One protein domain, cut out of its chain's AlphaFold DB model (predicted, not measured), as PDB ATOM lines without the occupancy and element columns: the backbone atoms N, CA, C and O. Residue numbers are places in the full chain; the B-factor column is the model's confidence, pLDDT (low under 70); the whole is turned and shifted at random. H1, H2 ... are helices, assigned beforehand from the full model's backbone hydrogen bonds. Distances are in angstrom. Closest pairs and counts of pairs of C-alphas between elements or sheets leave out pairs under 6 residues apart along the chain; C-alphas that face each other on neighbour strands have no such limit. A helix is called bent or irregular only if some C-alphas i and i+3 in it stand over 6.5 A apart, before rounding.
ATOM      1  N   GLU A 206     136.144 223.601 224.981       95.44
ATOM      2  CA  GLU A 206     135.028 223.531 224.024       95.44
ATOM      3  C   GLU A 206     135.389 222.685 222.795       95.44
ATOM      4  O   GLU A 206     134.611 221.827 222.372       95.44
ATOM      5  N   ILE A 207     136.602 222.861 222.258       95.38
ATOM      6  CA  ILE A 207     137.090 222.063 221.127       95.38
ATOM      7  C   ILE A 207     137.217 220.585 221.506       95.38
ATOM      8  O   ILE A 207     136.773 219.732 220.739       95.38
ATOM      9  N   ARG A 208     137.737 220.265 222.699       95.12
ATOM     10  CA  ARG A 208     137.781 218.880 223.201       95.12
ATOM     11  C   ARG A 208     136.385 218.287 223.328       95.12
ATOM     12  O   ARG A 208     136.143 217.215 222.783       95.12
ATOM     13  N   ALA A 209     135.464 219.000 223.972       93.50
ATOM     14  CA  ALA A 209     134.092 218.540 224.144       93.50
ATOM     15  C   ALA A 209     133.407 218.263 222.795       93.50
ATOM     16  O   ALA A 209     132.779 217.216 222.637       93.50
ATOM     17  N   THR A 210     133.596 219.145 221.809       93.12
ATOM     18  CA  THR A 210     133.072 218.957 220.445       93.12
ATOM     19  C   THR A 210     133.782 217.817 219.708       93.12
ATOM     20  O   THR A 210     133.168 217.128 218.897       93.12
ATOM     21  N   SER A 211     135.066 217.573 219.981       93.31
ATOM     22  CA  SER A 211     135.796 216.437 219.405       93.31
ATOM     23  C   SER A 211     135.307 215.087 219.935       93.31
ATOM     24  O   SER A 211     135.326 214.105 219.192       93.31
ATOM     25  N   ASP A 212     134.852 215.030 221.190       92.00
ATOM     26  CA  ASP A 212     134.308 213.816 221.807       92.00
ATOM     27  C   ASP A 212     132.853 213.587 221.376       92.00
ATOM     28  O   ASP A 212     132.445 212.472 221.037       92.00
ATOM     29  N   ASP A 213     132.069 214.664 221.313       89.62
ATOM     30  CA  ASP A 213     130.713 214.640 220.788       89.62
ATOM     31  C   ASP A 213     130.430 215.840 219.870       89.62
ATOM     32  O   ASP A 213     130.027 216.898 220.352       89.62
ATOM     33  N   PRO A 214     130.543 215.670 218.537       84.38
ATOM     34  CA  PRO A 214     130.255 216.710 217.541       84.38
ATOM     35  C   PRO A 214     128.870 217.363 217.656       84.38
ATOM     36  O   PRO A 214     128.661 218.473 217.158       84.38
ATOM     37  N   ARG A 215     127.923 216.686 218.324       81.00
ATOM     38  CA  ARG A 215     126.560 217.177 218.572       81.00
ATOM     39  C   ARG A 215     126.450 218.055 219.822       81.00
ATOM     40  O   ARG A 215     125.489 218.813 219.941       81.00
ATOM     41  N   ARG A 216     127.389 217.955 220.767       77.12
ATOM     42  CA  ARG A 216     127.365 218.673 222.048       77.12
ATOM     43  C   ARG A 216     128.098 220.001 221.925       77.12
ATOM     44  O   ARG A 216     129.278 220.002 221.601       77.12
ATOM     45  N   ARG A 217     127.425 221.114 222.247       67.88
ATOM     46  CA  ARG A 217     128.027 222.463 222.229       67.88
ATOM     47  C   ARG A 217     127.431 223.408 223.261       67.88
ATOM     48  O   ARG A 217     126.295 223.221 223.708       67.88
ATOM     49  N   LEU A 218     128.170 224.466 223.592       68.06
ATOM     50  CA  LEU A 218     127.679 225.589 224.395       68.06
ATOM     51  C   LEU A 218     126.605 226.408 223.643       68.06
ATOM     52  O   LEU A 218     126.888 227.456 223.073       68.06
ATOM     53  N   GLY A 219     125.344 225.972 223.716       60.97
ATOM     54  CA  GLY A 219     124.173 226.816 223.427       60.97
ATOM     55  C   GLY A 219     123.732 226.921 221.963       60.97
ATOM     56  O   GLY A 219     122.851 227.727 221.675       60.97
ATOM     57  N   GLN A 220     124.288 226.121 221.048       69.44
ATOM     58  CA  GLN A 220     123.838 226.041 219.651       69.44
ATOM     59  C   GLN A 220     123.763 224.585 219.178       69.44
ATOM     60  O   GLN A 220     124.702 223.816 219.375       69.44
ATOM     61  N   THR A 221     122.658 224.210 218.529       62.47
ATOM     62  CA  THR A 221     122.534 222.938 217.807       62.47
ATOM     63  C   THR A 221     123.127 223.112 216.419       62.47
ATOM     64  O   THR A 221     122.596 223.868 215.607       62.47
ATOM     65  N   MET A 222     124.227 222.418 216.149       75.75
ATOM     66  CA  MET A 222     124.672 222.205 214.781       75.75
ATOM     67  C   MET A 222     124.258 220.794 214.408       75.75
ATOM     68  O   MET A 222     124.748 219.829 215.002       75.75
ATOM     69  N   ASP A 223     123.318 220.678 213.478       74.56
ATOM     70  CA  ASP A 223     122.963 219.371 212.958       74.56
ATOM     71  C   ASP A 223     124.200 218.794 212.280       74.56
ATOM     72  O   ASP A 223     124.837 219.434 211.440       74.56
ATOM     73  N   MET A 224     124.568 217.578 212.682       74.25
ATOM     74  CA  MET A 224     125.501 216.808 211.876       74.25
ATOM     75  C   MET A 224     124.874 216.694 210.487       74.25
ATOM     76  O   MET A 224     123.705 216.296 210.416       74.25
ATOM     77  N   PRO A 225     125.599 217.039 209.409       73.06
ATOM     78  CA  PRO A 225     125.051 216.926 208.072       73.06
ATOM     79  C   PRO A 225     124.493 215.516 207.899       73.06
ATOM     80  O   PRO A 225     125.206 214.531 208.096       73.06
ATOM     81  N   SER A 226     123.201 215.413 207.581       66.56
ATOM     82  CA  SER A 226     122.549 214.120 207.305       66.56
ATOM     83  C   SER A 226     123.272 213.346 206.189       66.56
ATOM     84  O   SER A 226     123.249 212.121 206.135       66.56
ATOM     85  N   GLU A 227     124.011 214.084 205.364       61.47
ATOM     86  CA  GLU A 227     124.952 213.651 204.334       61.47
ATOM     87  C   GLU A 227     126.133 212.812 204.849       61.47
ATOM     88  O   GLU A 227     126.790 212.151 204.050       61.47
ATOM     89  N   LEU A 228     126.429 212.797 206.153       67.62
ATOM     90  CA  LEU A 228     127.517 211.981 206.705       67.62
ATOM     91  C   LEU A 228     127.163 210.488 206.797       67.62
ATOM     92  O   LEU A 228     128.056 209.660 206.965       67.62
ATOM     93  N   GLU A 229     125.883 210.141 206.643       70.88
ATOM     94  CA  GLU A 229     125.380 208.767 206.614       70.88
ATOM     95  C   GLU A 229     124.356 208.623 205.477       70.88
ATOM     96  O   GLU A 229     123.155 208.472 205.698       70.88
ATOM     97  N   HIS A 230     124.826 208.706 204.228       79.31
ATOM     98  CA  HIS A 230     123.958 208.578 203.055       79.31
ATOM     99  C   HIS A 230     123.969 207.153 202.458       79.31
ATOM    100  O   HIS A 230     124.993 206.459 202.501       79.31
ATOM    101  N   PRO A 231     122.858 206.702 201.837       83.25
ATOM    102  CA  PRO A 231     122.811 205.417 201.143       83.25
ATOM    103  C   PRO A 231     123.884 205.326 200.052       83.25
ATOM    104  O   PRO A 231     124.102 206.281 199.305       83.25
ATOM    105  N   GLY A 232     124.550 204.173 199.953       82.94
ATOM    106  CA  GLY A 232     125.583 203.932 198.940       82.94
ATOM    107  C   GLY A 232     126.933 204.597 199.221       82.94
ATOM    108  O   GLY A 232     127.786 204.611 198.335       82.94
ATOM    109  N   CYS A 233     127.149 205.140 200.424       85.38
ATOM    110  CA  CYS A 233     128.464 205.631 200.818       85.38
ATOM    111  C   CYS A 233     129.465 204.462 200.937       85.38
ATOM    112  O   CYS A 233     129.172 203.488 201.634       85.38
ATOM    113  N   PRO A 234     130.643 204.533 200.287       84.25
ATOM    114  CA  PRO A 234     131.687 203.520 200.429       84.25
ATOM    115  C   PRO A 234     132.447 203.618 201.762       84.25
ATOM    116  O   PRO A 234     133.282 202.756 202.040       84.25
ATOM    117  N   GLU A 235     132.214 204.665 202.562       83.62
ATOM    118  CA  GLU A 235     132.902 204.836 203.839       83.62
ATOM    119  C   GLU A 235     132.321 203.948 204.942       83.62
ATOM    120  O   GLU A 235     131.100 203.797 205.035       83.62
ATOM    121  N   PRO A 236     133.172 203.420 205.839       82.19
ATOM    122  CA  PRO A 236     132.718 202.862 207.102       82.19
ATOM    123  C   PRO A 236     131.855 203.870 207.867       82.19
ATOM    124  O   PRO A 236     132.203 205.050 207.983       82.19
ATOM    125  N   THR A 237     130.746 203.393 208.432       80.94
ATOM    126  CA  THR A 237     129.897 204.192 209.320       80.94
ATOM    127  C   THR A 237     130.746 204.806 210.432       80.94
ATOM    128  O   THR A 237     131.491 204.100 211.106       80.94
ATOM    129  N   GLY A 238     130.644 206.123 210.616       84.00
ATOM    130  CA  GLY A 238     131.389 206.849 211.646       84.00
ATOM    131  C   GLY A 238     132.744 207.417 211.215       84.00
ATOM    132  O   GLY A 238     133.254 208.283 211.923       84.00
ATOM    133  N   ARG A 239     133.294 207.064 210.042       89.19
ATOM    134  CA  ARG A 239     134.614 207.571 209.612       89.19
ATOM    135  C   ARG A 239     134.684 209.098 209.532       89.19
ATOM    136  O   ARG A 239     135.658 209.698 209.971       89.19
ATOM    137  N   SER A 240     133.638 209.758 209.033       89.62
ATOM    138  CA  SER A 240     133.578 211.226 209.025       89.62
ATOM    139  C   SER A 240     133.598 211.828 210.431       89.62
ATOM    140  O   SER A 240     134.204 212.875 210.642       89.62
ATOM    141  N   ARG A 241     132.968 211.160 211.408       89.94
ATOM    142  CA  ARG A 241     132.971 211.584 212.815       89.94
ATOM    143  C   ARG A 241     134.363 211.437 213.424       89.94
ATOM    144  O   ARG A 241     134.812 212.340 214.126       89.94
ATOM    145  N   GLU A 242     135.035 210.327 213.140       91.06
ATOM    146  CA  GLU A 242     136.417 210.085 213.564       91.06
ATOM    147  C   GLU A 242     137.367 211.124 212.969       91.06
ATOM    148  O   GLU A 242     138.155 211.715 213.704       91.06
ATOM    149  N   PHE A 243     137.232 211.424 211.673       92.56
ATOM    150  CA  PHE A 243     138.030 212.450 211.008       92.56
ATOM    151  C   PHE A 243     137.805 213.844 211.615       92.56
ATOM    152  O   PHE A 243     138.769 214.525 211.948       92.56
ATOM    153  N   ILE A 244     136.548 214.249 211.846       92.88
ATOM    154  CA  ILE A 244     136.242 215.508 212.550       92.88
ATOM    155  C   ILE A 244     136.904 215.519 213.935       92.88
ATOM    156  O   ILE A 244     137.562 216.493 214.291       92.88
ATOM    157  N   SER A 245     136.768 214.438 214.713       93.81
ATOM    158  CA  SER A 245     137.390 214.323 216.041       93.81
ATOM    159  C   SER A 245     138.910 214.492 215.973       93.81
ATOM    160  O   SER A 245     139.476 215.214 216.791       93.81
ATOM    161  N   HIS A 246     139.555 213.874 214.982       94.44
ATOM    162  CA  HIS A 246     140.992 213.976 214.744       94.44
ATOM    163  C   HIS A 246     141.415 215.414 214.432       94.44
ATOM    164  O   HIS A 246     142.249 215.964 215.143       94.44
ATOM    165  N   VAL A 247     140.781 216.061 213.448       94.62
ATOM    166  CA  VAL A 247     141.075 217.458 213.078       94.62
ATOM    167  C   VAL A 247     140.912 218.394 214.277       94.62
ATOM    168  O   VAL A 247     141.757 219.254 214.522       94.62
ATOM    169  N   LEU A 248     139.850 218.211 215.072       94.94
ATOM    170  CA  LEU A 248     139.621 219.016 216.271       94.94
ATOM    171  C   LEU A 248     140.686 218.786 217.345       94.94
ATOM    172  O   LEU A 248     141.149 219.753 217.947       94.94
ATOM    173  N   LYS A 249     141.108 217.541 217.576       95.19
ATOM    174  CA  LYS A 249     142.185 217.221 218.525       95.19
ATOM    175  C   LYS A 249     143.522 217.797 218.070       95.19
ATOM    176  O   LYS A 249     144.201 218.433 218.874       95.19
ATOM    177  N   ASP A 250     143.849 217.671 216.789       94.19
ATOM    178  CA  ASP A 250     145.069 218.233 216.206       94.19
ATOM    179  C   ASP A 250     145.115 219.756 216.326       94.19
ATOM    180  O   ASP A 250     146.161 220.323 216.646       94.19
ATOM    181  N   SER A 251     143.965 220.417 216.151       92.88
ATOM    182  CA  SER A 251     143.846 221.879 216.217       92.88
ATOM    183  C   SER A 251     144.292 222.481 217.552       92.88
ATOM    184  O   SER A 251     144.669 223.648 217.604       92.88
ATOM    185  N   ILE A 252     144.285 221.684 218.626       93.75
ATOM    186  CA  ILE A 252     144.646 222.097 219.989       93.75
ATOM    187  C   ILE A 252     145.860 221.356 220.560       93.75
ATOM    188  O   ILE A 252     146.256 221.644 221.689       93.75
ATOM    189  N   ALA A 253     146.403 220.374 219.834       90.25
ATOM    190  CA  ALA A 253     147.535 219.563 220.280       90.25
ATOM    191  C   ALA A 253     148.890 220.229 219.998       90.25
ATOM    192  O   ALA A 253     149.877 219.900 220.655       90.25
ATOM    193  N   ARG A 254     148.937 221.155 219.033       85.44
ATOM    194  CA  ARG A 254     150.142 221.924 218.698       85.44
ATOM    195  C   ARG A 254     150.567 222.803 219.875       85.44
ATOM    196  O   ARG A 254     149.723 223.269 220.641       85.44
ATOM    197  N   GLU A 255     151.871 223.053 219.980       77.69
ATOM    198  CA  GLU A 255     152.453 223.965 220.977       77.69
ATOM    199  C   GLU A 255     151.800 225.355 220.896       77.69
ATOM    200  O   GLU A 255     151.355 225.896 221.910       77.69
ATOM    201  N   TYR A 256     151.612 225.836 219.664       79.75
ATOM    202  CA  TYR A 256     150.906 227.067 219.315       79.75
ATOM    203  C   TYR A 256     149.667 226.712 218.487       79.75
ATOM    204  O   TYR A 256     149.743 226.578 217.261       79.75
ATOM    205  N   PRO A 257     148.526 226.427 219.136       85.44
ATOM    206  CA  PRO A 257     147.332 226.030 218.416       85.44
ATOM    207  C   PRO A 257     146.712 227.237 217.711       85.44
ATOM    208  O   PRO A 257     146.396 228.237 218.349       85.44
ATOM    209  N   ASP A 258     146.444 227.091 216.415       92.44
ATOM    210  CA  ASP A 258     145.582 227.996 215.649       92.44
ATOM    211  C   ASP A 258     144.384 227.210 215.097       92.44
ATOM    212  O   ASP A 258     144.390 226.764 213.940       92.44
ATOM    213  N   PRO A 259     143.350 226.974 215.928       94.62
ATOM    214  CA  PRO A 259     142.201 226.200 215.498       94.62
ATOM    215  C   PRO A 259     141.463 226.840 214.330       94.62
ATOM    216  O   PRO A 259     140.988 226.127 213.452       94.62
ATOM    217  N   LEU A 260     141.369 228.172 214.283       95.94
ATOM    218  CA  LEU A 260     140.650 228.847 213.207       95.94
ATOM    219  C   LEU A 260     141.348 228.689 211.859       95.94
ATOM    220  O   LEU A 260     140.645 228.523 210.860       95.94
ATOM    221  N   MET A 261     142.682 228.723 211.819       93.19
ATOM    222  CA  MET A 261     143.423 228.472 210.583       93.19
ATOM    223  C   MET A 261     143.288 227.014 210.142       93.19
ATOM    224  O   MET A 261     142.893 226.761 209.007       93.19
ATOM    225  N   LEU A 262     143.512 226.047 211.042       93.44
ATOM    226  CA  LEU A 262     143.440 224.627 210.673       93.44
ATOM    227  C   LEU A 262     142.039 224.234 210.179       93.44
ATOM    228  O   LEU A 262     141.897 223.531 209.181       93.44
ATOM    229  N   LEU A 263     140.990 224.713 210.856       95.62
ATOM    230  CA  LEU A 263     139.607 224.467 210.441       95.62
ATOM    231  C   LEU A 263     139.304 225.052 209.059       95.62
ATOM    232  O   LEU A 263     138.537 224.452 208.307       95.62
ATOM    233  N   LYS A 264     139.894 226.206 208.725       95.50
ATOM    234  CA  LYS A 264     139.774 226.812 207.398       95.50
ATOM    235  C   LYS A 264     140.473 225.965 206.345       95.50
ATOM    236  O   LYS A 264     139.834 225.582 205.378       95.50
ATOM    237  N   GLU A 265     141.744 225.633 206.557       93.25
ATOM    238  CA  GLU A 265     142.550 224.861 205.606       93.25
ATOM    239  C   GLU A 265     141.886 223.523 205.262       93.25
ATOM    240  O   GLU A 265     141.719 223.182 204.090       93.25
ATOM    241  N   VAL A 266     141.452 222.777 206.281       93.75
ATOM    242  CA  VAL A 266     140.760 221.497 206.081       93.75
ATOM    243  C   VAL A 266     139.380 221.720 205.450       93.75
ATOM    244  O   VAL A 266     138.987 220.983 204.547       93.75
ATOM    245  N   GLY A 267     138.651 222.752 205.880       93.31
ATOM    246  CA  GLY A 267     137.330 223.095 205.355       93.31
ATOM    247  C   GLY A 267     137.320 223.558 203.892       93.31
ATOM    248  O   GLY A 267     136.358 223.294 203.179       93.31
ATOM    249  N   GLU A 268     138.382 224.203 203.412       93.69
ATOM    250  CA  GLU A 268     138.504 224.705 202.034       93.69
ATOM    251  C   GLU A 268     139.008 223.646 201.038       93.69
ATOM    252  O   GLU A 268     139.109 223.919 199.843       93.69
ATOM    253  N   GLY A 269     139.255 222.414 201.496       83.75
ATOM    254  CA  GLY A 269     139.506 221.276 200.610       83.75
ATOM    255  C   GLY A 269     140.846 220.573 200.795       83.75
ATOM    256  O   GLY A 269     141.129 219.655 200.027       83.75
ATOM    257  N   ASN A 270     141.627 220.894 201.832       82.31
ATOM    258  CA  ASN A 270     142.838 220.134 202.180       82.31
ATOM    259  C   ASN A 270     142.523 218.794 202.883       82.31
ATOM    260  O   ASN A 270     143.234 218.373 203.792       82.31
ATOM    261  N   ILE A 271     141.448 218.114 202.474       86.12
ATOM    262  CA  ILE A 271     141.108 216.753 202.907       86.12
ATOM    263  C   ILE A 271     141.638 215.807 201.837       86.12
ATOM    264  O   ILE A 271     141.202 215.898 200.690       86.12
ATOM    265  N   SER A 272     142.552 214.901 202.175       80.50
ATOM    266  CA  SER A 272     143.114 213.965 201.197       80.50
ATOM    267  C   SER A 272     142.146 212.816 200.876       80.50
ATOM    268  O   SER A 272     141.287 212.457 201.684       80.50
ATOM    269  N   ASP A 273     142.309 212.173 199.715       71.75
ATOM    270  CA  ASP A 273     141.539 210.965 199.357       71.75
ATOM    271  C   ASP A 273     141.831 209.782 200.302       71.75
ATOM    272  O   ASP A 273     141.026 208.853 200.428       71.75
ATOM    273  N   SER A 274     142.983 209.797 200.985       79.31
ATOM    274  CA  SER A 274     143.294 208.847 202.058       79.31
ATOM    275  C   SER A 274     142.437 209.063 203.304       79.31
ATOM    276  O   SER A 274     142.148 208.088 204.002       79.31
ATOM    277  N   ASP A 275     141.988 210.292 203.556       81.81
ATOM    278  CA  ASP A 275     141.187 210.634 204.729       81.81
ATOM    279  C   ASP A 275     139.725 210.234 204.523       81.81
ATOM    280  O   ASP A 275     139.149 209.524 205.353       81.81
ATOM    281  N   LEU A 276     139.153 210.633 203.381       84.69
ATOM    282  CA  LEU A 276     137.780 210.349 202.964       84.69
ATOM    283  C   LEU A 276     137.729 210.169 201.439       84.69
ATOM    284  O   LEU A 276     138.032 211.085 200.682       84.69
ATOM    285  N   ARG A 277     137.289 208.999 200.979       85.56
ATOM    286  CA  ARG A 277     137.084 208.642 199.567       85.56
ATOM    287  C   ARG A 277     135.720 209.089 199.047       85.56
ATOM    288  O   ARG A 277     135.577 209.352 197.856       85.56
ATOM    289  N   CYS A 278     134.699 209.151 199.904       91.25
ATOM    290  CA  CYS A 278     133.374 209.611 199.488       91.25
ATOM    291  C   CYS A 278     133.309 211.139 199.373       91.25
ATOM    292  O   CYS A 278     133.454 211.859 200.362       91.25
ATOM    293  N   GLN A 279     133.012 211.631 198.168       89.81
ATOM    294  CA  GLN A 279     132.923 213.061 197.880       89.81
ATOM    295  C   GLN A 279     131.829 213.769 198.696       89.81
ATOM    296  O   GLN A 279     132.054 214.865 199.202       89.81
ATOM    297  N   THR A 280     130.667 213.139 198.879       90.25
ATOM    298  CA  THR A 280     129.576 213.696 199.695       90.25
ATOM    299  C   THR A 280     130.001 213.853 201.154       90.25
ATOM    300  O   THR A 280     129.803 214.912 201.744       90.25
ATOM    301  N   CYS A 281     130.669 212.841 201.724       90.00
ATOM    302  CA  CYS A 281     131.215 212.923 203.079       90.00
ATOM    303  C   CYS A 281     132.278 214.022 203.209       90.00
ATOM    304  O   CYS A 281     132.285 214.722 204.218       90.00
ATOM    305  N   ARG A 282     133.148 214.205 202.203       90.94
ATOM    306  CA  ARG A 282     134.134 215.302 202.189       90.94
ATOM    307  C   ARG A 282     133.452 216.662 202.256       90.94
ATOM    308  O   ARG A 282     133.828 217.468 203.100       90.94
ATOM    309  N   TYR A 283     132.433 216.896 201.427       90.12
ATOM    310  CA  TYR A 283     131.674 218.149 201.456       90.12
ATOM    311  C   TYR A 283     130.960 218.366 202.791       90.12
ATOM    312  O   TYR A 283     131.059 219.456 203.352       90.12
ATOM    313  N   GLY A 284     130.307 217.336 203.337       90.56
ATOM    314  CA  GLY A 284     129.636 217.428 204.635       90.56
ATOM    315  C   GLY A 284     130.607 217.754 205.776       90.56
ATOM    316  O   GLY A 284     130.340 218.630 206.595       90.56
ATOM    317  N   VAL A 285     131.773 217.100 205.810       91.69
ATOM    318  CA  VAL A 285     132.833 217.383 206.791       91.69
ATOM    319  C   VAL A 285     133.385 218.798 206.624       91.69
ATOM    320  O   VAL A 285     133.497 219.522 207.609       91.69
ATOM    321  N   ALA A 286     133.701 219.207 205.396       93.19
ATOM    322  CA  ALA A 286     134.196 220.545 205.097       93.19
ATOM    323  C   ALA A 286     133.215 221.631 205.568       93.19
ATOM    324  O   ALA A 286     133.590 222.529 206.324       93.19
ATOM    325  N   ALA A 287     131.935 221.496 205.205       92.69
ATOM    326  CA  ALA A 287     130.874 222.402 205.633       92.69
ATOM    327  C   ALA A 287     130.737 222.442 207.163       92.69
ATOM    328  O   ALA A 287     130.652 223.525 207.746       92.69
ATOM    329  N   TYR A 288     130.790 221.280 207.825       92.75
ATOM    330  CA  TYR A 288     130.761 221.186 209.284       92.75
ATOM    331  C   TYR A 288     131.924 221.956 209.930       92.75
ATOM    332  O   TYR A 288     131.708 222.710 210.878       92.75
ATOM    333  N   LEU A 289     133.155 221.777 209.440       94.50
ATOM    334  CA  LEU A 289     134.344 222.410 210.019       94.50
ATOM    335  C   LEU A 289     134.321 223.930 209.826       94.50
ATOM    336  O   LEU A 289     134.595 224.660 210.779       94.50
ATOM    337  N   LEU A 290     133.912 224.413 208.649       95.00
ATOM    338  CA  LEU A 290     133.740 225.847 208.390       95.00
ATOM    339  C   LEU A 290     132.640 226.451 209.268       95.00
ATOM    340  O   LEU A 290     132.830 227.510 209.865       95.00
ATOM    341  N   GLN A 291     131.508 225.765 209.426       93.81
ATOM    342  CA  GLN A 291     130.448 226.232 210.315       93.81
ATOM    343  C   GLN A 291     130.907 226.244 211.781       93.81
ATOM    344  O   GLN A 291     130.646 227.201 212.509       93.81
ATOM    345  N   TYR A 292     131.640 225.220 212.221       94.69
ATOM    346  CA  TYR A 292     132.198 225.185 213.572       94.69
ATOM    347  C   TYR A 292     133.227 226.293 213.809       94.69
ATOM    348  O   TYR A 292     133.240 226.906 214.874       94.69
ATOM    349  N   ARG A 293     134.032 226.622 212.797       96.31
ATOM    350  CA  ARG A 293     134.962 227.753 212.826       96.31
ATOM    351  C   ARG A 293     134.246 229.083 213.096       96.31
ATOM    352  O   ARG A 293     134.680 229.837 213.965       96.31
ATOM    353  N   HIS A 294     133.122 229.342 212.422       95.81
ATOM    354  CA  HIS A 294     132.275 230.512 212.703       95.81
ATOM    355  C   HIS A 294     131.767 230.536 214.148       95.81
ATOM    356  O   HIS A 294     131.707 231.597 214.771       95.81
ATOM    357  N   ILE A 295     131.431 229.369 214.693       94.50
ATOM    358  CA  ILE A 295     130.945 229.236 216.068       94.50
ATOM    359  C   ILE A 295     132.057 229.543 217.071       94.50
ATOM    360  O   ILE A 295     131.830 230.326 217.990       94.50
ATOM    361  N   ILE A 296     133.266 229.006 216.877       95.94
ATOM    362  CA  ILE A 296     134.420 229.330 217.732       95.94
ATOM    363  C   ILE A 296     134.701 230.833 217.722       95.94
ATOM    364  O   ILE A 296     134.858 231.410 218.797       95.94
ATOM    365  N   TRP A 297     134.685 231.479 216.549       96.81
ATOM    366  CA  TRP A 297     134.845 232.935 216.456       96.81
ATOM    367  C   TRP A 297     133.789 233.685 217.279       96.81
ATOM    368  O   TRP A 297     134.118 234.547 218.092       96.81
ATOM    369  N   GLY A 298     132.513 233.317 217.125       95.69
ATOM    370  CA  GLY A 298     131.415 233.924 217.881       95.69
ATOM    371  C   GLY A 298     131.489 233.689 219.395       95.69
ATOM    372  O   GLY A 298     130.916 234.459 220.165       95.69
ATOM    373  N   LEU A 299     132.205 232.652 219.839       96.00
ATOM    374  CA  LEU A 299     132.417 232.340 221.252       96.00
ATOM    375  C   LEU A 299     133.653 233.023 221.856       96.00
ATOM    376  O   LEU A 299     133.765 233.032 223.085       96.00
ATOM    377  N   LEU A 300     134.538 233.640 221.060       96.69
ATOM    378  CA  LEU A 300     135.733 234.317 221.583       96.69
ATOM    379  C   LEU A 300     135.403 235.336 222.689       96.69
ATOM    380  O   LEU A 300     136.031 235.255 223.748       96.69
ATOM    381  N   PRO A 301     134.393 236.227 222.553       96.62
ATOM    382  CA  PRO A 301     134.056 237.164 223.624       96.62
ATOM    383  C   PRO A 301     133.697 236.470 224.938       96.62
ATOM    384  O   PRO A 301     134.041 236.964 226.004       96.62
ATOM    385  N   LYS A 302     133.051 235.299 224.869       95.75
ATOM    386  CA  LYS A 302     132.690 234.500 226.044       95.75
ATOM    387  C   LYS A 302     133.906 233.812 226.661       95.75
ATOM    388  O   LYS A 302     134.004 233.759 227.884       95.75
ATOM    389  N   PHE A 303     134.810 233.273 225.842       96.31
ATOM    390  CA  PHE A 303     136.037 232.646 226.338       96.31
ATOM    391  C   PHE A 303     136.907 233.662 227.076       96.31
ATOM    392  O   PHE A 303     137.394 233.379 228.166       96.31
ATOM    393  N   PHE A 304     137.019 234.871 226.533       96.12
ATOM    394  CA  PHE A 304     137.836 235.939 227.086       96.12
ATOM    395  C   PHE A 304     136.988 236.994 227.814       96.12
ATOM    396  O   PHE A 304     137.255 238.172 227.646       96.12
ATOM    397  N   ALA A 305     135.960 236.641 228.590       92.06
ATOM    398  CA  ALA A 305     135.128 237.633 229.302       92.06
ATOM    399  C   ALA A 305     135.609 237.987 230.729       92.06
ATOM    400  O   ALA A 305     135.117 238.961 231.295       92.06
TER     401      ALA A 305
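This is residues 206 to 305 of the 306 residues of an uncharacterized protein of Tulasnella calospora MUT 4182 (UniProt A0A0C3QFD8). A long helix, H5, makes the longest axis, with H3 and H4 packed on it in a triangle; H4 runs back nearly along H5, while H3 is more tilted. Short H1 packs on H3, and tiny H2 packs near the beginning of H5. The 100 printed residues hold five named helices, H1 to H5 in chain order, and no named strand: all helix. The whole is compact, with a radius of gyration of the C-alphas of 13.4 A, but elongated, spanning 46 by 28 by 20 A.

Start at H1, residues 206 to 212, which touches H3, residues 239 to 253, at Ser 211 and Ser 245, the closest C-alphas, 4.3 A apart; the tilt of 36 degrees is only just steep, opposite ways. H2, residues 226 to 229, touches H5, residues 279 to 303, with residues 280 to 285 of H5 alone; the closest C-alphas, Leu 228 and Cys 281, are 5.3 A apart. H3 and H4, residues 259 to 267, form a helical hairpin, closest at C-alphas 251 and 259, 4.7 A. H4 and H5 form another, at a shallow tilt of 17 degrees, with C-alphas 267 and 286 closest at 4.0 A. Every O i to N i+4 pair is within hydrogen-bond range in H1 and H4, 10 of 11 in H3 and 19 of 21 in H5; H2 is too short for one.

Find C-alpha 206 at (135.028, 223.531, 224.024), where H1 begins. H3 runs 20.6 A and H4 11.7 A. H5 runs 34.7 A, from C-alpha 279 at (132.923, 213.061, 197.880) to C-alpha 303 at (136.037, 232.646, 226.338); it is irregular, with C-alphas 298 and 301 7.1 A apart, and has a kink of 33 degrees near residue 297.

The farthest C-alphas, Gly 232 and Ala 305, are 46.4 A apart. The printed part has no cut; the links H1 to H2 and H4 to H5 are long. Look for pLDDT under 70 at residues 217 to 221 and 226 to 228.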